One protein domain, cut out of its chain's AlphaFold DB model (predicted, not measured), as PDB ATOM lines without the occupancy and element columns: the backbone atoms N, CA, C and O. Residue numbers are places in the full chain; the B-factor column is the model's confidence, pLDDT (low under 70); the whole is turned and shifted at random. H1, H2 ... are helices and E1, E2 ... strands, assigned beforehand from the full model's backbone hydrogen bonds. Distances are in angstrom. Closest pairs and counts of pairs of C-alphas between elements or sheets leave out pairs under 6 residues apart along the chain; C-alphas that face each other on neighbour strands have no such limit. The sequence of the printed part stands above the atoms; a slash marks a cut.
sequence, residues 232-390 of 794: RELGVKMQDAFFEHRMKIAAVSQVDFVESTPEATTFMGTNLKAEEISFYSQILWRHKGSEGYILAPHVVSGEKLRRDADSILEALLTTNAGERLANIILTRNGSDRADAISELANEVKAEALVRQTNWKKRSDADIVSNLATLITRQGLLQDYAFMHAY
ATOM      1  N   ARG A 232     189.898 174.239 186.998       81.12
ATOM      2  CA  ARG A 232     189.393 173.295 187.987       81.12
ATOM      3  C   ARG A 232     188.003 172.782 187.636       81.12
ATOM      4  O   ARG A 232     187.804 171.573 187.638       81.12
ATOM      5  N   GLU A 233     187.032 173.658 187.369       83.88
ATOM      6  CA  GLU A 233     185.643 173.226 187.161       83.88
ATOM      7  C   GLU A 233     185.528 172.331 185.923       83.88
ATOM      8  O   GLU A 233     184.838 171.308 185.950       83.88
ATOM      9  N   LEU A 234     186.268 172.666 184.861       85.38
ATOM     10  CA  LEU A 234     186.380 171.817 183.680       85.38
ATOM     11  C   LEU A 234     187.061 170.478 184.011       85.38
ATOM     12  O   LEU A 234     186.600 169.427 183.564       85.38
ATOM     13  N   GLY A 235     188.126 170.506 184.816       84.88
ATOM     14  CA  GLY A 235     188.866 169.323 185.252       84.88
ATOM     15  C   GLY A 235     188.024 168.355 186.080       84.88
ATOM     16  O   GLY A 235     187.988 167.168 185.767       84.88
ATOM     17  N   VAL A 236     187.286 168.854 187.073       84.19
ATOM     18  CA  VAL A 236     186.367 168.056 187.904       84.19
ATOM     19  C   VAL A 236     185.250 167.457 187.048       84.19
ATOM     20  O   VAL A 236     184.985 166.257 187.144       84.19
ATOM     21  N   LYS A 237     184.642 168.247 186.146       87.06
ATOM     22  CA  LYS A 237     183.620 167.742 185.210       87.06
ATOM     23  C   LYS A 237     184.166 166.588 184.363       87.06
ATOM     24  O   LYS A 237     183.507 165.558 184.225       87.06
ATOM     25  N   MET A 238     185.370 166.747 183.816       88.69
ATOM     26  CA  MET A 238     186.027 165.706 183.028       88.69
ATOM     27  C   MET A 238     186.424 164.486 183.866       88.69
ATOM     28  O   MET A 238     186.338 163.377 183.355       88.69
ATOM     29  N   GLN A 239     186.840 164.643 185.125       82.38
ATOM     30  CA  GLN A 239     187.175 163.520 186.009       82.38
ATOM     31  C   GLN A 239     185.951 162.672 186.361       82.38
ATOM     32  O   GLN A 239     186.026 161.445 186.270       82.38
ATOM     33  N   ASP A 240     184.828 163.312 186.694       83.25
ATOM     34  CA  ASP A 240     183.550 162.628 186.919       83.25
ATOM     35  C   ASP A 240     183.128 161.846 185.669       83.25
ATOM     36  O   ASP A 240     182.869 160.644 185.742       83.25
ATOM     37  N   ALA A 241     183.119 162.514 184.508       86.19
ATOM     38  CA  ALA A 241     182.769 161.887 183.235       86.19
ATOM     39  C   ALA A 241     183.735 160.747 182.883       86.19
ATOM     40  O   ALA A 241     183.316 159.688 182.423       86.19
ATOM     41  N   PHE A 242     185.034 160.929 183.130       84.56
ATOM     42  CA  PHE A 242     186.047 159.913 182.872       84.56
ATOM     43  C   PHE A 242     185.839 158.670 183.731       84.56
ATOM     44  O   PHE A 242     185.921 157.551 183.226       84.56
ATOM     45  N   PHE A 243     185.577 158.847 185.027       73.50
ATOM     46  CA  PHE A 243     185.270 157.739 185.924       73.50
ATOM     47  C   PHE A 243     184.002 157.003 185.475       73.50
ATOM     48  O   PHE A 243     184.033 155.785 185.317       73.50
ATOM     49  N   GLU A 244     182.928 157.730 185.165       76.75
ATOM     50  CA  GLU A 244     181.682 157.153 184.650       76.75
ATOM     51  C   GLU A 244     181.914 156.345 183.362       76.75
ATOM     52  O   GLU A 244     181.509 155.185 183.268       76.75
ATOM     53  N   HIS A 245     182.625 156.915 182.384       80.56
ATOM     54  CA  HIS A 245     182.985 156.222 181.147       80.56
ATOM     55  C   HIS A 245     183.783 154.950 181.427       80.56
ATOM     56  O   HIS A 245     183.431 153.894 180.903       80.56
ATOM     57  N   ARG A 246     184.811 155.011 182.282       74.69
ATOM     58  CA  ARG A 246     185.589 153.827 182.670       74.69
ATOM     59  C   ARG A 246     184.702 152.731 183.248       74.69
ATOM     60  O   ARG A 246     184.823 151.594 182.816       74.69
ATOM     61  N   MET A 247     183.791 153.058 184.160       66.06
ATOM     62  CA  MET A 247     182.885 152.078 184.770       66.06
ATOM     63  C   MET A 247     181.945 151.433 183.746       66.06
ATOM     64  O   MET A 247     181.759 150.217 183.753       66.06
ATOM     65  N   LYS A 248     181.391 152.223 182.820       72.38
ATOM     66  CA  LYS A 248     180.485 151.719 181.776       72.38
ATOM     67  C   LYS A 248     181.201 150.849 180.745       72.38
ATOM     68  O   LYS A 248     180.697 149.785 180.405       72.38
ATOM     69  N   ILE A 249     182.388 151.261 180.291       71.38
ATOM     70  CA  ILE A 249     183.261 150.449 179.421       71.38
ATOM     71  C   ILE A 249     183.573 149.119 180.122       71.38
ATOM     72  O   ILE A 249     183.589 148.065 179.484       71.38
ATOM     73  N   ALA A 250     183.746 149.154 181.444       58.75
ATOM     74  CA  ALA A 250     183.995 147.974 182.246       58.75
ATOM     75  C   ALA A 250     182.829 147.012 182.327       58.75
ATOM     76  O   ALA A 250     182.984 145.835 181.998       58.75
ATOM     77  N   ALA A 251     181.645 147.514 182.632       58.22
ATOM     78  CA  ALA A 251     180.452 146.692 182.619       58.22
ATOM     79  C   ALA A 251     180.142 146.140 181.209       58.22
ATOM     80  O   ALA A 251     179.854 144.954 181.082       58.22
ATOM     81  N   VAL A 252     180.309 146.924 180.133       57.72
ATOM     82  CA  VAL A 252     180.124 146.444 178.742       57.72
ATOM     83  C   VAL A 252     181.080 145.305 178.400       57.72
ATOM     84  O   VAL A 252     180.665 144.307 177.820       57.72
ATOM     85  N   SER A 253     182.347 145.412 178.801       55.25
ATOM     86  CA  SER A 253     183.319 144.340 178.573       55.25
ATOM     87  C   SER A 253     182.956 143.030 179.284       55.25
ATOM     88  O   SER A 253     183.320 141.962 178.801       55.25
ATOM     89  N   GLN A 254     182.228 143.104 180.406       49.47
ATOM     90  CA  GLN A 254     181.767 141.931 181.147       49.47
ATOM     91  C   GLN A 254     180.500 141.325 180.540       49.47
ATOM     92  O   GLN A 254     180.379 140.104 180.521       49.47
ATOM     93  N   VAL A 255     179.580 142.144 180.013       47.34
ATOM     94  CA  VAL A 255     178.360 141.672 179.326       47.34
ATOM     95  C   VAL A 255     178.706 140.761 178.141       47.34
ATOM     96  O   VAL A 255     178.065 139.731 177.968       47.34
ATOM     97  N   ASP A 256     179.770 141.068 177.395       42.97
ATOM     98  CA  ASP A 256     180.267 140.224 176.291       42.97
ATOM     99  C   ASP A 256     180.891 138.896 176.748       42.97
ATOM    100  O   ASP A 256     180.870 137.902 176.025       42.97
ATOM    101  N   PHE A 257     181.456 138.845 177.958       38.72
ATOM    102  CA  PHE A 257     181.928 137.583 178.537       38.72
ATOM    103  C   PHE A 257     180.763 136.668 178.957       38.72
ATOM    104  O   PHE A 257     180.971 135.464 179.111       38.72
ATOM    105  N   VAL A 258     179.557 137.224 179.139       36.53
ATOM    106  CA  VAL A 258     178.381 136.573 179.735       36.53
ATOM    107  C   VAL A 258     177.218 136.530 178.734       36.53
ATOM    108  O   VAL A 258     176.094 136.929 179.023       36.53
ATOM    109  N   GLU A 259     177.434 135.911 177.574       37.25
ATOM    110  CA  GLU A 259     176.321 135.344 176.790       37.25
ATOM    111  C   GLU A 259     175.606 134.178 177.531       37.25
ATOM    112  O   GLU A 259     174.711 133.546 176.973       37.25
ATOM    113  N   SER A 260     175.961 133.869 178.792       34.03
ATOM    114  CA  SER A 260     175.502 132.678 179.523       34.03
ATOM    115  C   SER A 260     174.556 132.892 180.712       34.03
ATOM    116  O   SER A 260     173.979 131.899 181.140       34.03
ATOM    117  N   THR A 261     174.342 134.096 181.262       31.86
ATOM    118  CA  THR A 261     173.235 134.403 182.216       31.86
ATOM    119  C   THR A 261     173.322 135.861 182.711       31.86
ATOM    120  O   THR A 261     174.201 136.180 183.511       31.86
ATOM    121  N   PRO A 262     172.405 136.765 182.310       33.06
ATOM    122  CA  PRO A 262     172.411 138.176 182.730       33.06
ATOM    123  C   PRO A 262     172.363 138.398 184.253       33.06
ATOM    124  O   PRO A 262     172.821 139.425 184.745       33.06
ATOM    125  N   GLU A 263     171.852 137.418 184.998       33.66
ATOM    126  CA  GLU A 263     171.659 137.439 186.454       33.66
ATOM    127  C   GLU A 263     172.958 137.221 187.260       33.66
ATOM    128  O   GLU A 263     172.941 137.339 188.484       33.66
ATOM    129  N   ALA A 264     174.083 136.902 186.602       32.56
ATOM    130  CA  ALA A 264     175.346 136.515 187.247       32.56
ATOM    131  C   ALA A 264     176.488 137.544 187.116       32.56
ATOM    132  O   ALA A 264     177.621 137.265 187.508       32.56
ATOM    133  N   THR A 265     176.230 138.735 186.576       35.34
ATOM    134  CA  THR A 265     177.253 139.792 186.554       35.34
ATOM    135  C   THR A 265     177.309 140.489 187.915       35.34
ATOM    136  O   THR A 265     176.309 141.005 188.406       35.34
ATOM    137  N   THR A 266     178.492 140.546 188.530       36.78
ATOM    138  CA  THR A 266     178.714 141.211 189.833       36.78
ATOM    139  C   THR A 266     178.474 142.725 189.793       36.78
ATOM    140  O   THR A 266     178.330 143.349 190.841       36.78
ATOM    141  N   PHE A 267     178.361 143.306 188.592       39.09
ATOM    142  CA  PHE A 267     177.983 144.701 188.358       39.09
ATOM    143  C   PHE A 267     176.495 144.925 188.041       39.09
ATOM    144  O   PHE A 267     176.028 146.057 188.187       39.09
ATOM    145  N   MET A 268     175.729 143.913 187.604       38.38
ATOM    146  CA  MET A 268     174.331 144.123 187.200       38.38
ATOM    147  C   MET A 268     173.344 143.648 188.255       38.38
ATOM    148  O   MET A 268     172.744 142.581 188.176       38.38
ATOM    149  N   GLY A 269     173.115 144.552 189.200       38.12
ATOM    150  CA  GLY A 269     171.787 144.745 189.759       38.12
ATOM    151  C   GLY A 269     170.946 145.756 188.971       38.12
ATOM    152  O   GLY A 269     169.744 145.537 188.865       38.12
ATOM    153  N   THR A 270     171.509 146.858 188.425       46.88
ATOM    154  CA  THR A 270     170.611 148.015 188.177       46.88
ATOM    155  C   THR A 270     170.885 149.098 187.116       46.88
ATOM    156  O   THR A 270     169.913 149.793 186.849       46.88
ATOM    157  N   ASN A 271     172.047 149.320 186.472       51.97
ATOM    158  CA  ASN A 271     172.274 150.688 185.922       51.97
ATOM    159  C   ASN A 271     172.695 150.908 184.450       51.97
ATOM    160  O   ASN A 271     172.733 152.071 184.050       51.97
ATOM    161  N   LEU A 272     172.958 149.892 183.615       61.97
ATOM    162  CA  LEU A 272     173.254 150.136 182.188       61.97
ATOM    163  C   LEU A 272     172.033 149.928 181.291       61.97
ATOM    164  O   LEU A 272     171.447 148.847 181.245       61.97
ATOM    165  N   LYS A 273     171.676 150.958 180.525       76.50
ATOM    166  CA  LYS A 273     170.608 150.888 179.520       76.50
ATOM    167  C   LYS A 273     171.110 150.164 178.266       76.50
ATOM    168  O   LYS A 273     172.283 150.270 177.909       76.50
ATOM    169  N   ALA A 274     170.220 149.471 177.553       77.75
ATOM    170  CA  ALA A 274     170.565 148.746 176.321       77.75
ATOM    171  C   ALA A 274     171.217 149.661 175.265       77.75
ATOM    172  O   ALA A 274     172.115 149.257 174.527       77.75
ATOM    173  N   GLU A 275     170.800 150.921 175.233       83.75
ATOM    174  CA  GLU A 275     171.360 151.972 174.392       83.75
ATOM    175  C   GLU A 275     172.808 152.319 174.739       83.75
ATOM    176  O   GLU A 275     173.616 152.555 173.842       83.75
ATOM    177  N   GLU A 276     173.151 152.326 176.027       83.12
ATOM    178  CA  GLU A 276     174.520 152.568 176.479       83.12
ATOM    179  C   GLU A 276     175.415 151.392 176.101       83.12
ATOM    180  O   GLU A 276     176.505 151.603 175.574       83.12
ATOM    181  N   ILE A 277     174.923 150.161 176.275       76.00
ATOM    182  CA  ILE A 277     175.632 148.955 175.830       76.00
ATOM    183  C   ILE A 277     175.911 149.038 174.328       76.00
ATOM    184  O   ILE A 277     177.061 148.923 173.911       76.00
ATOM    185  N   SER A 278     174.883 149.334 173.523       81.62
ATOM    186  CA  SER A 278     175.025 149.490 172.071       81.62
ATOM    187  C   SER A 278     176.083 150.534 171.704       81.62
ATOM    188  O   SER A 278     176.958 150.260 170.882       81.62
ATOM    189  N   PHE A 279     176.051 151.703 172.348       89.50
ATOM    190  CA  PHE A 279     177.021 152.769 172.121       89.50
ATOM    191  C   PHE A 279     178.464 152.315 172.395       89.50
ATOM    192  O   PHE A 279     179.314 152.411 171.506       89.50
ATOM    193  N   TYR A 280     178.747 151.784 173.592       82.38
ATOM    194  CA  TYR A 280     180.103 151.369 173.977       82.38
ATOM    195  C   TYR A 280     180.612 150.185 173.152       82.38
ATOM    196  O   TYR A 280     181.777 150.183 172.746       82.38
ATOM    197  N   SER A 281     179.753 149.216 172.825       78.06
ATOM    198  CA  SER A 281     180.119 148.119 171.927       78.06
ATOM    199  C   SER A 281     180.513 148.649 170.550       78.06
ATOM    200  O   SER A 281     181.554 148.260 170.024       78.06
ATOM    201  N   GLN A 282     179.775 149.612 169.982       86.50
ATOM    202  CA  GLN A 282     180.132 150.183 168.681       86.50
ATOM    203  C   GLN A 282     181.525 150.822 168.677       86.50
ATOM    204  O   GLN A 282     182.261 150.642 167.704       86.50
ATOM    205  N   ILE A 283     181.905 151.569 169.719       86.94
ATOM    206  CA  ILE A 283     183.200 152.272 169.763       86.94
ATOM    207  C   ILE A 283     184.382 151.361 170.118       86.94
ATOM    208  O   ILE A 283     185.473 151.546 169.566       86.94
ATOM    209  N   LEU A 284     184.181 150.350 170.964       78.31
ATOM    210  CA  LEU A 284     185.265 149.501 171.467       78.31
ATOM    211  C   LEU A 284     185.441 148.194 170.694       78.31
ATOM    212  O   LEU A 284     186.528 147.623 170.740       78.31
ATOM    213  N   TRP A 285     184.428 147.705 169.979       77.56
ATOM    214  CA  TRP A 285     184.514 146.415 169.295       77.56
ATOM    215  C   TRP A 285     185.559 146.425 168.177       77.56
ATOM    216  O   TRP A 285     185.701 147.388 167.410       77.56
ATOM    217  N   ARG A 286     186.328 145.346 168.089       71.69
ATOM    218  CA  ARG A 286     187.386 145.118 167.103       71.69
ATOM    219  C   ARG A 286     187.295 143.688 166.597       71.69
ATOM    220  O   ARG A 286     186.919 142.790 167.334       71.69
ATOM    221  N   HIS A 287     187.707 143.467 165.353       67.75
ATOM    222  CA  HIS A 287     187.794 142.129 164.772       67.75
ATOM    223  C   HIS A 287     189.248 141.672 164.670       67.75
ATOM    224  O   HIS A 287     190.126 142.430 164.243       67.75
ATOM    225  N   LYS A 288     189.501 140.412 165.021       55.75
ATOM    226  CA  LYS A 288     190.756 139.708 164.760       55.75
ATOM    227  C   LYS A 288     190.432 138.390 164.055       55.75
ATOM    228  O   LYS A 288     190.208 137.368 164.688       55.75
ATOM    229  N   GLY A 289     190.409 138.420 162.723       66.69
ATOM    230  CA  GLY A 289     189.916 137.289 161.931       66.69
ATOM    231  C   GLY A 289     188.390 137.196 162.007       66.69
ATOM    232  O   GLY A 289     187.718 138.199 161.781       66.69
ATOM    233  N   SER A 290     187.855 136.012 162.317       51.94
ATOM    234  CA  SER A 290     186.414 135.775 162.506       51.94
ATOM    235  C   SER A 290     185.902 136.127 163.905       51.94
ATOM    236  O   SER A 290     184.694 136.187 164.104       51.94
ATOM    237  N   GLU A 291     186.796 136.355 164.868       46.19
ATOM    238  CA  GLU A 291     186.440 136.643 166.257       46.19
ATOM    239  C   GLU A 291     186.443 138.153 166.508       46.19
ATOM    240  O   GLU A 291     187.345 138.879 166.067       46.19
ATOM    241  N   GLY A 292     185.410 138.637 167.195       57.19
ATOM    242  CA  GLY A 292     185.351 140.004 167.692       57.19
ATOM    243  C   GLY A 292     185.757 140.084 169.163       57.19
ATOM    244  O   GLY A 292     185.658 139.101 169.892       57.19
ATOM    245  N   TYR A 293     186.271 141.235 169.583       60.34
ATOM    246  CA  TYR A 293     186.632 141.513 170.970       60.34
ATOM    247  C   TYR A 293     186.437 142.996 171.296       60.34
ATOM    248  O   TYR A 293     186.611 143.861 170.434       60.34
ATOM    249  N   ILE A 294     186.131 143.303 172.556       63.00
ATOM    250  CA  ILE A 294     186.087 144.673 173.079       63.00
ATOM    251  C   ILE A 294     187.507 145.150 173.394       63.00
ATOM    252  O   ILE A 294     188.269 144.499 174.111       63.00
ATOM    253  N   LEU A 295     187.871 146.318 172.868       63.31
ATOM    254  CA  LEU A 295     189.115 147.007 173.183       63.31
ATOM    255  C   LEU A 295     189.052 147.596 174.602       63.31
ATOM    256  O   LEU A 295     188.715 148.762 174.786       63.31
ATOM    257  N   ALA A 296     189.392 146.796 175.612       59.06
ATOM    258  CA  ALA A 296     189.524 147.275 176.986       59.06
ATOM    259  C   ALA A 296     190.908 147.940 177.199       59.06
ATOM    260  O   ALA A 296     191.924 147.290 176.932       59.06
ATOM    261  N   PRO A 297     190.986 149.191 177.707       52.09
ATOM    262  CA  PRO A 297     192.231 149.973 177.819       52.09
ATOM    263  C   PRO A 297     193.386 149.288 178.562       52.09
ATOM    264  O   PRO A 297     194.555 149.563 178.289       52.09
ATOM    265  N   HIS A 298     193.059 148.363 179.464       48.47
ATOM    266  CA  HIS A 298     194.002 147.724 180.383       48.47
ATOM    267  C   HIS A 298     194.390 146.286 180.021       48.47
ATOM    268  O   HIS A 298     195.370 145.770 180.550       48.47
ATOM    269  N   VAL A 299     193.658 145.656 179.097       43.72
ATOM    270  CA  VAL A 299     193.854 144.247 178.683       43.72
ATOM    271  C   VAL A 299     194.777 144.153 177.457       43.72
ATOM    272  O   VAL A 299     195.309 143.097 177.110       43.72
ATOM    273  N   VAL A 300     195.018 145.276 176.773       47.38
ATOM    274  CA  VAL A 300     195.799 145.299 175.535       47.38
ATOM    275  C   VAL A 300     197.291 145.544 175.767       47.38
ATOM    276  O   VAL A 300     197.742 146.639 176.088       47.38
ATOM    277  N   SER A 301     198.096 144.512 175.510       43.81
ATOM    278  CA  SER A 301     199.563 144.557 175.615       43.81
ATOM    279  C   SER A 301     200.259 145.233 174.425       43.81
ATOM    280  O   SER A 301     201.426 145.614 174.511       43.81
ATOM    281  N   GLY A 302     199.557 145.402 173.301       56.69
ATOM    282  CA  GLY A 302     200.099 146.026 172.096       56.69
ATOM    283  C   GLY A 302     200.073 147.550 172.176       56.69
ATOM    284  O   GLY A 302     199.007 148.140 172.321       56.69
ATOM    285  N   GLU A 303     201.219 148.205 171.975       64.69
ATOM    286  CA  GLU A 303     201.333 149.671 172.051       64.69
ATOM    287  C   GLU A 303     200.334 150.396 171.132       64.69
ATOM    288  O   GLU A 303     199.738 151.396 171.522       64.69
ATOM    289  N   LYS A 304     200.089 149.867 169.925       71.81
ATOM    290  CA  LYS A 304     199.096 150.419 168.988       71.81
ATOM    291  C   LYS A 304     197.668 150.346 169.540       71.81
ATOM    292  O   LYS A 304     196.922 151.305 169.381       71.81
ATOM    293  N   LEU A 305     197.306 149.228 170.169       68.94
ATOM    294  CA  LEU A 305     195.979 149.009 170.750       68.94
ATOM    295  C   LEU A 305     195.788 149.846 172.014       68.94
ATOM    296  O   LEU A 305     194.741 150.457 172.182       68.94
ATOM    297  N   ARG A 306     196.826 149.960 172.850       71.06
ATOM    298  CA  ARG A 306     196.825 150.871 173.998       71.06
ATOM    299  C   ARG A 306     196.639 152.322 173.557       71.06
ATOM    300  O   ARG A 306     195.812 153.026 174.108       71.06
ATOM    301  N   ARG A 307     197.358 152.759 172.515       75.69
ATOM    302  CA  ARG A 307     197.173 154.104 171.945       75.69
ATOM    303  C   ARG A 307     195.769 154.318 171.373       75.69
ATOM    304  O   ARG A 307     195.269 155.433 171.460       75.69
ATOM    305  N   ASP A 308     195.167 153.299 170.758       80.44
ATOM    306  CA  ASP A 308     193.777 153.347 170.275       80.44
ATOM    307  C   ASP A 308     192.812 153.537 171.459       80.44
ATOM    308  O   ASP A 308     192.046 154.496 171.483       80.44
ATOM    309  N   ALA A 309     192.948 152.726 172.511       78.44
ATOM    310  CA  ALA A 309     192.119 152.824 173.709       78.44
ATOM    311  C   ALA A 309     192.272 154.169 174.450       78.44
ATOM    312  O   ALA A 309     191.264 154.807 174.754       78.44
ATOM    313  N   ASP A 310     193.509 154.636 174.673       82.31
ATOM    314  CA  ASP A 310     193.795 155.959 175.256       82.31
ATOM    315  C   ASP A 310     193.101 157.068 174.435       82.31
ATOM    316  O   ASP A 310     192.483 157.968 174.995       82.31
ATOM    317  N   SER A 311     193.159 156.991 173.098       87.94
ATOM    318  CA  SER A 311     192.577 158.016 172.216       87.94
ATOM    319  C   SER A 311     191.046 158.007 172.218       87.94
ATOM    320  O   SER A 311     190.442 159.070 172.092       87.94
ATOM    321  N   ILE A 312     190.412 156.839 172.371       90.00
ATOM    322  CA  ILE A 312     188.949 156.719 172.511       90.00
ATOM    323  C   ILE A 312     188.487 157.339 173.824       90.00
ATOM    324  O   ILE A 312     187.520 158.092 173.835       90.00
ATOM    325  N   LEU A 313     189.187 157.053 174.921       88.44
ATOM    326  CA  LEU A 313     188.883 157.631 176.227       88.44
ATOM    327  C   LEU A 313     189.011 159.157 176.220       88.44
ATOM    328  O   LEU A 313     188.116 159.853 176.692       88.44
ATOM    329  N   GLU A 314     190.078 159.679 175.616       90.69
ATOM    330  CA  GLU A 314     190.238 161.119 175.419       90.69
ATOM    331  C   GLU A 314     189.105 161.710 174.562       90.69
ATOM    332  O   GLU A 314     188.585 162.775 174.888       90.69
ATOM    333  N   ALA A 315     188.705 161.018 173.488       92.88
ATOM    334  CA  ALA A 315     187.626 161.460 172.608       92.88
ATOM    335  C   ALA A 315     186.258 161.462 173.306       92.88
ATOM    336  O   ALA A 315     185.476 162.387 173.095       92.88
ATOM    337  N   LEU A 316     185.973 160.475 174.163       93.50
ATOM    338  CA  LEU A 316     184.746 160.430 174.968       93.50
ATOM    339  C   LEU A 316     184.600 161.678 175.845       93.50
ATOM    340  O   LEU A 316     183.509 162.245 175.922       93.50
ATOM    341  N   LEU A 317     185.704 162.138 176.445       92.56
ATOM    342  CA  LEU A 317     185.723 163.357 177.256       92.56
ATOM    343  C   LEU A 317     185.518 164.608 176.418       92.56
ATOM    344  O   LEU A 317     184.702 165.456 176.774       92.56
ATOM    345  N   THR A 318     186.248 164.744 175.312       92.19
ATOM    346  CA  THR A 318     186.205 165.995 174.554       92.19
ATOM    347  C   THR A 318     184.905 166.177 173.794       92.19
ATOM    348  O   THR A 318     184.377 167.277 173.812       92.19
ATOM    349  N   THR A 319     184.336 165.096 173.256       92.75
ATOM    350  CA  THR A 319     183.032 165.121 172.566       92.75
ATOM    351  C   THR A 319     181.827 165.182 173.512       92.75
ATOM    352  O   THR A 319     180.687 165.151 173.043       92.75
ATOM    353  N   ASN A 320     182.063 165.223 174.831       92.38
ATOM    354  CA  ASN A 320     181.039 165.174 175.875       92.38
ATOM    355  C   ASN A 320     180.039 164.014 175.679       92.38
ATOM    356  O   ASN A 320     178.817 164.166 175.802       92.38
ATOM    357  N   ALA A 321     180.561 162.837 175.319       92.56
ATOM    358  CA  ALA A 321     179.749 161.722 174.846       92.56
ATOM    359  C   ALA A 321     178.727 161.241 175.887       92.56
ATOM    360  O   ALA A 321     177.612 160.879 175.519       92.56
ATOM    361  N   GLY A 322     179.073 161.263 177.180       88.88
ATOM    362  CA  GLY A 322     178.187 160.821 178.263       88.88
ATOM    363  C   GLY A 322     176.890 161.633 178.355       88.88
ATOM    364  O   GLY A 322     175.800 161.060 178.325       88.88
ATOM    365  N   GLU A 323     176.989 162.967 178.397       89.12
ATOM    366  CA  GLU A 323     175.816 163.852 178.473       89.12
ATOM    367  C   GLU A 323     174.989 163.802 177.180       89.12
ATOM    368  O   GLU A 323     173.756 163.751 177.221       89.12
ATOM    369  N   ARG A 324     175.650 163.758 176.015       91.88
ATOM    370  CA  ARG A 324     174.969 163.656 174.714       91.88
ATOM    371  C   ARG A 324     174.209 162.340 174.573       91.88
ATOM    372  O   ARG A 324     173.054 162.356 174.150       91.88
ATOM    373  N   LEU A 325     174.810 161.223 174.981       92.06
ATOM    374  CA  LEU A 325     174.160 159.915 174.992       92.06
ATOM    375  C   LEU A 325     172.941 159.904 175.918       92.06
ATOM    376  O   LEU A 325     171.864 159.471 175.505       92.06
ATOM    377  N   ALA A 326     173.071 160.440 177.136       89.56
ATOM    378  CA  ALA A 326     171.953 160.552 178.070       89.56
ATOM    379  C   ALA A 326     170.792 161.369 177.475       89.56
ATOM    380  O   ALA A 326     169.637 160.943 177.538       89.56
ATOM    381  N   ASN A 327     171.094 162.495 176.823       90.38
ATOM    382  CA  ASN A 327     170.093 163.322 176.149       90.38
ATOM    383  C   ASN A 327     169.416 162.592 174.982       90.38
ATOM    384  O   ASN A 327     168.194 162.662 174.856       90.38
ATOM    385  N   ILE A 328     170.167 161.867 174.147       92.19
ATOM    386  CA  ILE A 328     169.605 161.065 173.046       92.19
ATOM    387  C   ILE A 328     168.623 160.019 173.587       92.19
ATOM    388  O   ILE A 328     167.508 159.903 173.077       92.19
ATOM    389  N   ILE A 329     169.008 159.304 174.648       88.44
ATOM    390  CA  ILE A 329     168.171 158.280 175.290       88.44
ATOM    391  C   ILE A 329     166.871 158.883 175.835       88.44
ATOM    392  O   ILE A 329     165.817 158.256 175.735       88.44
ATOM    393  N   LEU A 330     166.934 160.088 176.403       89.50
ATOM    394  CA  LEU A 330     165.772 160.765 176.985       89.50
ATOM    395  C   LEU A 330     164.836 161.386 175.939       89.50
ATOM    396  O   LEU A 330     163.632 161.454 176.174       89.50
ATOM    397  N   THR A 331     165.371 161.875 174.817       88.88
ATOM    398  CA  THR A 331     164.631 162.758 173.895       88.88
ATOM    399  C   THR A 331     164.201 162.097 172.587       88.88
ATOM    400  O   THR A 331     163.217 162.536 171.993       88.88
ATOM    401  N   ARG A 332     164.896 161.050 172.129       88.88
ATOM    402  CA  ARG A 332     164.599 160.350 170.865       88.88
ATOM    403  C   ARG A 332     163.963 158.992 171.123       88.88
ATOM    404  O   ARG A 332     164.146 158.426 172.195       88.88
ATOM    405  N   ASN A 333     163.255 158.426 170.143       85.00
ATOM    406  CA  ASN A 333     162.569 157.130 170.261       85.00
ATOM    407  C   ASN A 333     162.790 156.248 169.019       85.00
ATOM    408  O   ASN A 333     162.948 156.758 167.913       85.00
ATOM    409  N   GLY A 334     162.737 154.922 169.189       80.31
ATOM    410  CA  GLY A 334     162.756 153.966 168.074       80.31
ATOM    411  C   GLY A 334     164.041 154.014 167.236       80.31
ATOM    412  O   GLY A 334     165.138 154.045 167.791       80.31
ATOM    413  N   SER A 335     163.907 154.010 165.906       80.25
ATOM    414  CA  SER A 335     165.042 154.009 164.968       80.25
ATOM    415  C   SER A 335     165.876 155.289 165.029       80.25
ATOM    416  O   SER A 335     167.095 155.202 165.040       80.25
ATOM    417  N   ASP A 336     165.246 156.458 165.186       87.94
ATOM    418  CA  ASP A 336     165.946 157.750 165.307       87.94
ATOM    419  C   ASP A 336     166.882 157.788 166.531       87.94
ATOM    420  O   ASP A 336     167.965 158.367 166.488       87.94
ATOM    421  N   ARG A 337     166.521 157.092 167.621       91.00
ATOM    422  CA  ARG A 337     167.421 156.923 168.774       91.00
ATOM    423  C   ARG A 337     168.659 156.101 168.398       91.00
ATOM    424  O   ARG A 337     169.768 156.494 168.746       91.00
ATOM    425  N   ALA A 338     168.475 154.976 167.709       85.38
ATOM    426  CA  ALA A 338     169.573 154.097 167.306       85.38
ATOM    427  C   ALA A 338     170.507 154.759 166.277       85.38
ATOM    428  O   ALA A 338     171.730 154.627 166.382       85.38
ATOM    429  N   ASP A 339     169.940 155.515 165.335       90.88
ATOM    430  CA  ASP A 339     170.689 156.280 164.338       90.88
ATOM    431  C   ASP A 339     171.534 157.361 165.027       90.88
ATOM    432  O   ASP A 339     172.745 157.406 164.828       90.88
ATOM    433  N   ALA A 340     170.946 158.135 165.946       91.44
ATOM    434  CA  ALA A 340     171.658 159.157 166.718       91.44
ATOM    435  C   ALA A 340     172.783 158.592 167.602       91.44
ATOM    436  O   ALA A 340     173.846 159.199 167.729       91.44
ATOM    437  N   ILE A 341     172.564 157.427 168.223       91.31
ATOM    438  CA  ILE A 341     173.603 156.722 168.990       91.31
ATOM    439  C   ILE A 341     174.763 156.322 168.074       91.31
ATOM    440  O   ILE A 341     175.927 156.474 168.444       91.31
ATOM    441  N   SER A 342     174.448 155.835 166.874       91.44
ATOM    442  CA  SER A 342     175.449 155.409 165.894       91.44
ATOM    443  C   SER A 342     176.212 156.599 165.303       91.44
ATOM    444  O   SER A 342     177.424 156.518 165.103       91.44
ATOM    445  N   GLU A 343     175.540 157.730 165.076       94.50
ATOM    446  CA  GLU A 343     176.169 159.005 164.707       94.50
ATOM    447  C   GLU A 343     177.161 159.459 165.782       94.50
ATOM    448  O   GLU A 343     178.336 159.665 165.473       94.50
ATOM    449  N   LEU A 344     176.742 159.501 167.054       95.19
ATOM    450  CA  LEU A 344     177.622 159.854 168.172       95.19
ATOM    451  C   LEU A 344     178.827 158.903 168.274       95.19
ATOM    452  O   LEU A 344     179.957 159.345 168.472       95.19
ATOM    453  N   ALA A 345     178.618 157.595 168.099       94.19
ATOM    454  CA  ALA A 345     179.706 156.616 168.100       94.19
ATOM    455  C   ALA A 345     180.716 156.866 166.963       94.19
ATOM    456  O   ALA A 345     181.927 156.727 167.162       94.19
ATOM    457  N   ASN A 346     180.243 157.254 165.777       95.12
ATOM    458  CA  ASN A 346     181.102 157.587 164.640       95.12
ATOM    459  C   ASN A 346     181.883 158.887 164.864       95.12
ATOM    460  O   ASN A 346     183.068 158.937 164.529       95.12
ATOM    461  N   GLU A 347     181.264 159.902 165.469       94.12
ATOM    462  CA  GLU A 347     181.946 161.140 165.865       94.12
ATOM    463  C   GLU A 347     183.085 160.861 166.853       94.12
ATOM    464  O   GLU A 347     184.218 161.290 166.628       94.12
ATOM    465  N   VAL A 348     182.826 160.059 167.892       94.31
ATOM    466  CA  VAL A 348     183.846 159.655 168.877       94.31
ATOM    467  C   VAL A 348     185.007 158.922 168.205       94.31
ATOM    468  O   VAL A 348     186.169 159.214 168.485       94.31
ATOM    469  N   LYS A 349     184.728 157.994 167.280       93.00
ATOM    470  CA  LYS A 349     185.775 157.287 166.519       93.00
ATOM    471  C   LYS A 349     186.591 158.227 165.637       93.00
ATOM    472  O   LYS A 349     187.808 158.061 165.539       93.00
ATOM    473  N   ALA A 350     185.939 159.184 164.982       92.75
ATOM    474  CA  ALA A 350     186.613 160.161 164.136       92.75
ATOM    475  C   ALA A 350     187.554 161.045 164.966       92.75
ATOM    476  O   ALA A 350     188.725 161.191 164.611       92.75
ATOM    477  N   GLU A 351     187.088 161.546 166.113       91.69
ATOM    478  CA  GLU A 351     187.910 162.332 167.037       91.69
ATOM    479  C   GLU A 351     189.063 161.495 167.617       91.69
ATOM    480  O   GLU A 351     190.211 161.946 167.644       91.69
ATOM    481  N   ALA A 352     188.815 160.236 167.992       90.06
ATOM    482  CA  ALA A 352     189.862 159.321 168.449       90.06
ATOM    483  C   ALA A 352     190.948 159.107 167.380       90.06
ATOM    484  O   ALA A 352     192.141 159.120 167.693       90.06
ATOM    485  N   LEU A 353     190.571 158.977 166.102       89.44
ATOM    486  CA  LEU A 353     191.522 158.844 164.994       89.44
ATOM    487  C   LEU A 353     192.360 160.117 164.798       89.44
ATOM    488  O   LEU A 353     193.577 160.032 164.594       89.44
ATOM    489  N   VAL A 354     191.738 161.297 164.887       88.00
ATOM    490  CA  VAL A 354     192.442 162.590 164.843       88.00
ATOM    491  C   VAL A 354     193.456 162.668 165.985       88.00
ATOM    492  O   VAL A 354     194.630 162.986 165.758       88.00
ATOM    493  N   ARG A 355     193.044 162.299 167.201       85.31
ATOM    494  CA  ARG A 355     193.889 162.269 168.404       85.31
ATOM    495  C   ARG A 355     195.049 161.296 168.293       85.31
ATOM    496  O   ARG A 355     196.166 161.652 168.684       85.31
ATOM    497  N   GLN A 356     194.809 160.109 167.750       82.50
ATOM    498  CA  GLN A 356     195.830 159.089 167.536       82.50
ATOM    499  C   GLN A 356     196.856 159.547 166.490       82.50
ATOM    500  O   GLN A 356     198.062 159.380 166.681       82.50
ATOM    501  N   THR A 357     196.390 160.167 165.403       81.69
ATOM    502  CA  THR A 357     197.238 160.655 164.301       81.69
ATOM    503  C   THR A 357     198.101 161.836 164.741       81.69
ATOM    504  O   THR A 357     199.295 161.892 164.439       81.69
ATOM    505  N   ASN A 358     197.523 162.754 165.513       77.50
ATOM    506  CA  ASN A 358     198.173 163.999 165.908       77.50
ATOM    507  C   ASN A 358     198.849 163.940 167.277       77.50
ATOM    508  O   ASN A 358     199.282 164.975 167.763       77.50
ATOM    509  N   TRP A 359     198.995 162.770 167.901       66.19
ATOM    510  CA  TRP A 359     199.430 162.664 169.300       66.19
ATOM    511  C   TRP A 359     200.748 163.392 169.639       66.19
ATOM    512  O   TRP A 359     200.862 163.942 170.727       66.19
ATOM    513  N   LYS A 360     201.721 163.454 168.710       60.19
ATOM    514  CA  LYS A 360     202.986 164.212 168.882       60.19
ATOM    515  C   LYS A 360     202.922 165.679 168.450       60.19
ATOM    516  O   LYS A 360     203.860 166.422 168.704       60.19
ATOM    517  N   LYS A 361     201.892 166.058 167.694       63.84
ATOM    518  CA  LYS A 361     201.744 167.370 167.046       63.84
ATOM    519  C   LYS A 361     200.508 168.117 167.551       63.84
ATOM    520  O   LYS A 361     200.018 169.006 166.859       63.84
ATOM    521  N   ARG A 362     199.959 167.722 168.705       67.56
ATOM    522  CA  ARG A 362     198.809 168.416 169.291       67.56
ATOM    523  C   ARG A 362     199.209 169.859 169.560       67.56
ATOM    524  O   ARG A 362     200.344 170.124 169.949       67.56
ATOM    525  N   SER A 363     198.289 170.776 169.273       66.06
ATOM    526  CA  SER A 363     198.512 172.187 169.552       66.06
ATOM    527  C   SER A 363     198.704 172.342 171.050       66.06
ATOM    528  O   SER A 363     197.793 172.023 171.812       66.06
ATOM    529  N   ASP A 364     199.865 172.852 171.456       62.81
ATOM    530  CA  ASP A 364     200.132 173.128 172.864       62.81
ATOM    531  C   ASP A 364     199.051 174.063 173.436       62.81
ATOM    532  O   ASP A 364     198.661 173.891 174.577       62.81
ATOM    533  N   ALA A 365     198.478 174.960 172.624       67.19
ATOM    534  CA  ALA A 365     197.442 175.911 173.034       67.19
ATOM    535  C   ALA A 365     196.034 175.311 173.264       67.19
ATOM    536  O   ALA A 365     195.135 176.034 173.683       67.19
ATOM    537  N   ASP A 366     195.793 174.024 172.975       78.19
ATOM    538  CA  ASP A 366     194.481 173.391 173.196       78.19
ATOM    539  C   ASP A 366     194.360 172.856 174.638       78.19
ATOM    540  O   ASP A 366     194.561 171.667 174.906       78.19
ATOM    541  N   ILE A 367     194.053 173.762 175.577       75.56
ATOM    542  CA  ILE A 367     193.958 173.491 177.027       75.56
ATOM    543  C   ILE A 367     193.007 172.325 177.330       75.56
ATOM    544  O   ILE A 367     193.353 171.441 178.112       75.56
ATOM    545  N   VAL A 368     191.840 172.283 176.677       85.44
ATOM    546  CA  VAL A 368     190.816 171.240 176.867       85.44
ATOM    547  C   VAL A 368     191.358 169.870 176.463       85.44
ATOM    548  O   VAL A 368     191.209 168.889 177.192       85.44
ATOM    549  N   SER A 369     192.033 169.799 175.315       84.56
ATOM    550  CA  SER A 369     192.632 168.555 174.834       84.56
ATOM    551  C   SER A 369     193.769 168.067 175.737       84.56
ATOM    552  O   SER A 369     193.842 166.872 176.032       84.56
ATOM    553  N   ASN A 370     194.625 168.976 176.214       77.69
ATOM    554  CA  ASN A 370     195.712 168.650 177.142       77.69
ATOM    555  C   ASN A 370     195.174 168.138 178.485       77.69
ATOM    556  O   ASN A 370     195.684 167.152 179.021       77.69
ATOM    557  N   LEU A 371     194.115 168.769 178.993       82.00
ATOM    558  CA  LEU A 371     193.438 168.373 180.221       82.00
ATOM    559  C   LEU A 371     192.798 166.981 180.098       82.00
ATOM    560  O   LEU A 371     193.016 166.137 180.965       82.00
ATOM    561  N   ALA A 372     192.096 166.697 178.996       86.88
ATOM    562  CA  ALA A 372     191.515 165.377 178.739       86.88
ATOM    563  C   ALA A 372     192.584 164.271 178.696       86.88
ATOM    564  O   ALA A 372     192.395 163.194 179.266       86.88
ATOM    565  N   THR A 373     193.736 164.544 178.074       81.56
ATOM    566  CA  THR A 373     194.889 163.631 178.079       81.56
ATOM    567  C   THR A 373     195.435 163.409 179.478       81.56
ATOM    568  O   THR A 373     195.706 162.266 179.845       81.56
ATOM    569  N   LEU A 374     195.604 164.476 180.258       75.31
ATOM    570  CA  LEU A 374     196.109 164.386 181.622       75.31
ATOM    571  C   LEU A 374     195.181 163.541 182.504       75.31
ATOM    572  O   LEU A 374     195.650 162.596 183.133       75.31
ATOM    573  N   ILE A 375     193.875 163.818 182.477       79.38
ATOM    574  CA  ILE A 375     192.853 163.097 183.252       79.38
ATOM    575  C   ILE A 375     192.777 161.631 182.840       79.38
ATOM    576  O   ILE A 375     192.825 160.750 183.697       79.38
ATOM    577  N   THR A 376     192.721 161.358 181.532       79.56
ATOM    578  CA  THR A 376     192.686 159.984 181.011       79.56
ATOM    579  C   THR A 376     193.898 159.210 181.503       79.56
ATOM    580  O   THR A 376     193.784 158.109 182.033       79.56
ATOM    581  N   ARG A 377     195.085 159.802 181.374       73.19
ATOM    582  CA  ARG A 377     196.334 159.175 181.791       73.19
ATOM    583  C   ARG A 377     196.384 158.942 183.297       73.19
ATOM    584  O   ARG A 377     196.674 157.820 183.696       73.19
ATOM    585  N   GLN A 378     196.078 159.953 184.106       68.50
ATOM    586  CA  GLN A 378     196.056 159.839 185.562       68.50
ATOM    587  C   GLN A 378     195.070 158.767 186.020       68.50
ATOM    588  O   GLN A 378     195.434 157.920 186.828       68.50
ATOM    589  N   GLY A 379     193.843 158.754 185.506       64.06
ATOM    590  CA  GLY A 379     192.874 157.762 185.948       64.06
ATOM    591  C   GLY A 379     193.181 156.354 185.417       64.06
ATOM    592  O   GLY A 379     193.009 155.397 186.160       64.06
ATOM    593  N   LEU A 380     193.766 156.198 184.219       64.12
ATOM    594  CA  LEU A 380     194.336 154.908 183.791       64.12
ATOM    595  C   LEU A 380     195.490 154.457 184.700       64.12
ATOM    596  O   LEU A 380     195.733 153.264 184.843       64.12
ATOM    597  N   LEU A 381     196.226 155.394 185.296       56.84
ATOM    598  CA  LEU A 381     197.284 155.099 186.251       56.84
ATOM    599  C   LEU A 381     196.739 154.688 187.615       56.84
ATOM    600  O   LEU A 381     197.256 153.747 188.202       56.84
ATOM    601  N   GLN A 382     195.706 155.377 188.098       54.44
ATOM    602  CA  GLN A 382     194.952 154.977 189.281       54.44
ATOM    603  C   GLN A 382     194.413 153.565 189.071       54.44
ATOM    604  O   GLN A 382     194.685 152.693 189.884       54.44
ATOM    605  N   ASP A 383     193.776 153.297 187.925       51.44
ATOM    606  CA  ASP A 383     193.353 151.948 187.544       51.44
ATOM    607  C   ASP A 383     194.523 150.976 187.537       51.44
ATOM    608  O   ASP A 383     194.358 149.856 187.980       51.44
ATOM    609  N   TYR A 384     195.704 151.376 187.064       47.53
ATOM    610  CA  TYR A 384     196.894 150.532 187.059       47.53
ATOM    611  C   TYR A 384     197.417 150.269 188.482       47.53
ATOM    612  O   TYR A 384     197.784 149.139 188.779       47.53
ATOM    613  N   ALA A 385     197.415 151.258 189.381       39.19
ATOM    614  CA  ALA A 385     197.762 151.119 190.799       39.19
ATOM    615  C   ALA A 385     196.760 150.206 191.528       39.19
ATOM    616  O   ALA A 385     197.166 149.271 192.222       39.19
ATOM    617  N   PHE A 386     195.463 150.382 191.264       41.31
ATOM    618  CA  PHE A 386     194.393 149.486 191.706       41.31
ATOM    619  C   PHE A 386     194.570 148.079 191.107       41.31
ATOM    620  O   PHE A 386     194.598 147.091 191.830       41.31
ATOM    621  N   MET A 387     194.834 147.965 189.803       37.47
ATOM    622  CA  MET A 387     195.161 146.718 189.102       37.47
ATOM    623  C   MET A 387     196.448 146.084 189.608       37.47
ATOM    624  O   MET A 387     196.658 144.905 189.363       37.47
ATOM    625  N   HIS A 388     197.333 146.834 190.260       31.52
ATOM    626  CA  HIS A 388     198.582 146.341 190.814       31.52
ATOM    627  C   HIS A 388     198.457 145.853 192.243       31.52
ATOM    628  O   HIS A 388     199.085 144.844 192.566       31.52
ATOM    629  N   ALA A 389     197.565 146.456 193.027       29.25
ATOM    630  CA  ALA A 389     197.001 145.806 194.204       29.25
ATOM    631  C   ALA A 389     196.277 144.499 193.816       29.25
ATOM    632  O   ALA A 389     196.325 143.528 194.563       29.25
ATOM    633  N   TYR A 390     195.716 144.427 192.602       31.08
ATOM    634  CA  TYR A 390     195.137 143.218 192.006       31.08
ATOM    635  C   TYR A 390     196.086 142.395 191.128       31.08
ATOM    636  O   TYR A 390     195.685 141.315 190.719       31.08
TER     637      TYR A 390
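AT A GLANCE: This is residues 232 to 390 of the 794 residues of an uncharacterized protein of Candidatus Nealsonbacteria bacterium CG10_big_fil_rev_8_21_14_0_10_36_23 (UniProt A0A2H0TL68). A compact helical body has H3 packed between long H5 on one side and H1 and H6, which cross it steeply, on the other. H2 and H4 run beside H5; the small hairpin E1 and E2 sits at the edge, and residues 258 to 263 stick out. The 159 printed residues, mostly helix by class, hold H1 H2 E1 E2 H3 H4 H5 H6 in chain order, with one antiparallel sheet, E1 - E2. The radius of gyration of the C-alphas is 15.8 A and the spans are 46 by 40 by 35 A.

IN THESE COORDINATES: H1, residues 232 to 257, begins at C-alpha (189.393, 173.295, 187.987) and is 37.7 A long. H2 is residues 274 to 284, E1 285 to 288, E2 291 to 294, H3 303 to 318 and H4 321 to 331. H5, residues 334 to 357, measures 35.3 A. H6, residues 367 to 389, measures 32.7 A and ends at C-alpha (197.001, 145.806, 194.204).

HOW THE PARTS SIT: H1 touches H6 at a steep tilt of 50 degrees, closest C-alphas Gln 239 and Ile 375, 6.3 A. H3 touches H5 at 58 degrees, a steep tilt, closest C-alphas Ser 311 and Ala 352, 4.8 A. H2, H4 and H5 form an up-and-down bundle, each running against the one before; H4 and H5 are a helical hairpin. In the hairpin E1 and E2, N 286 and O 293 are 2.8 A apart. Every O i to N i+4 pair is within hydrogen-bond range in H2 to H6, and 21 of 22 in H1.

THE WHOLE: The C-alphas farthest apart, Thr 261 and Ala 365, are 48.9 A apart. The printed part has no cut; the link H1 to H2 is long. Mean pLDDT of the printed part is 71.6, with residues 250 to 272 among those under 70.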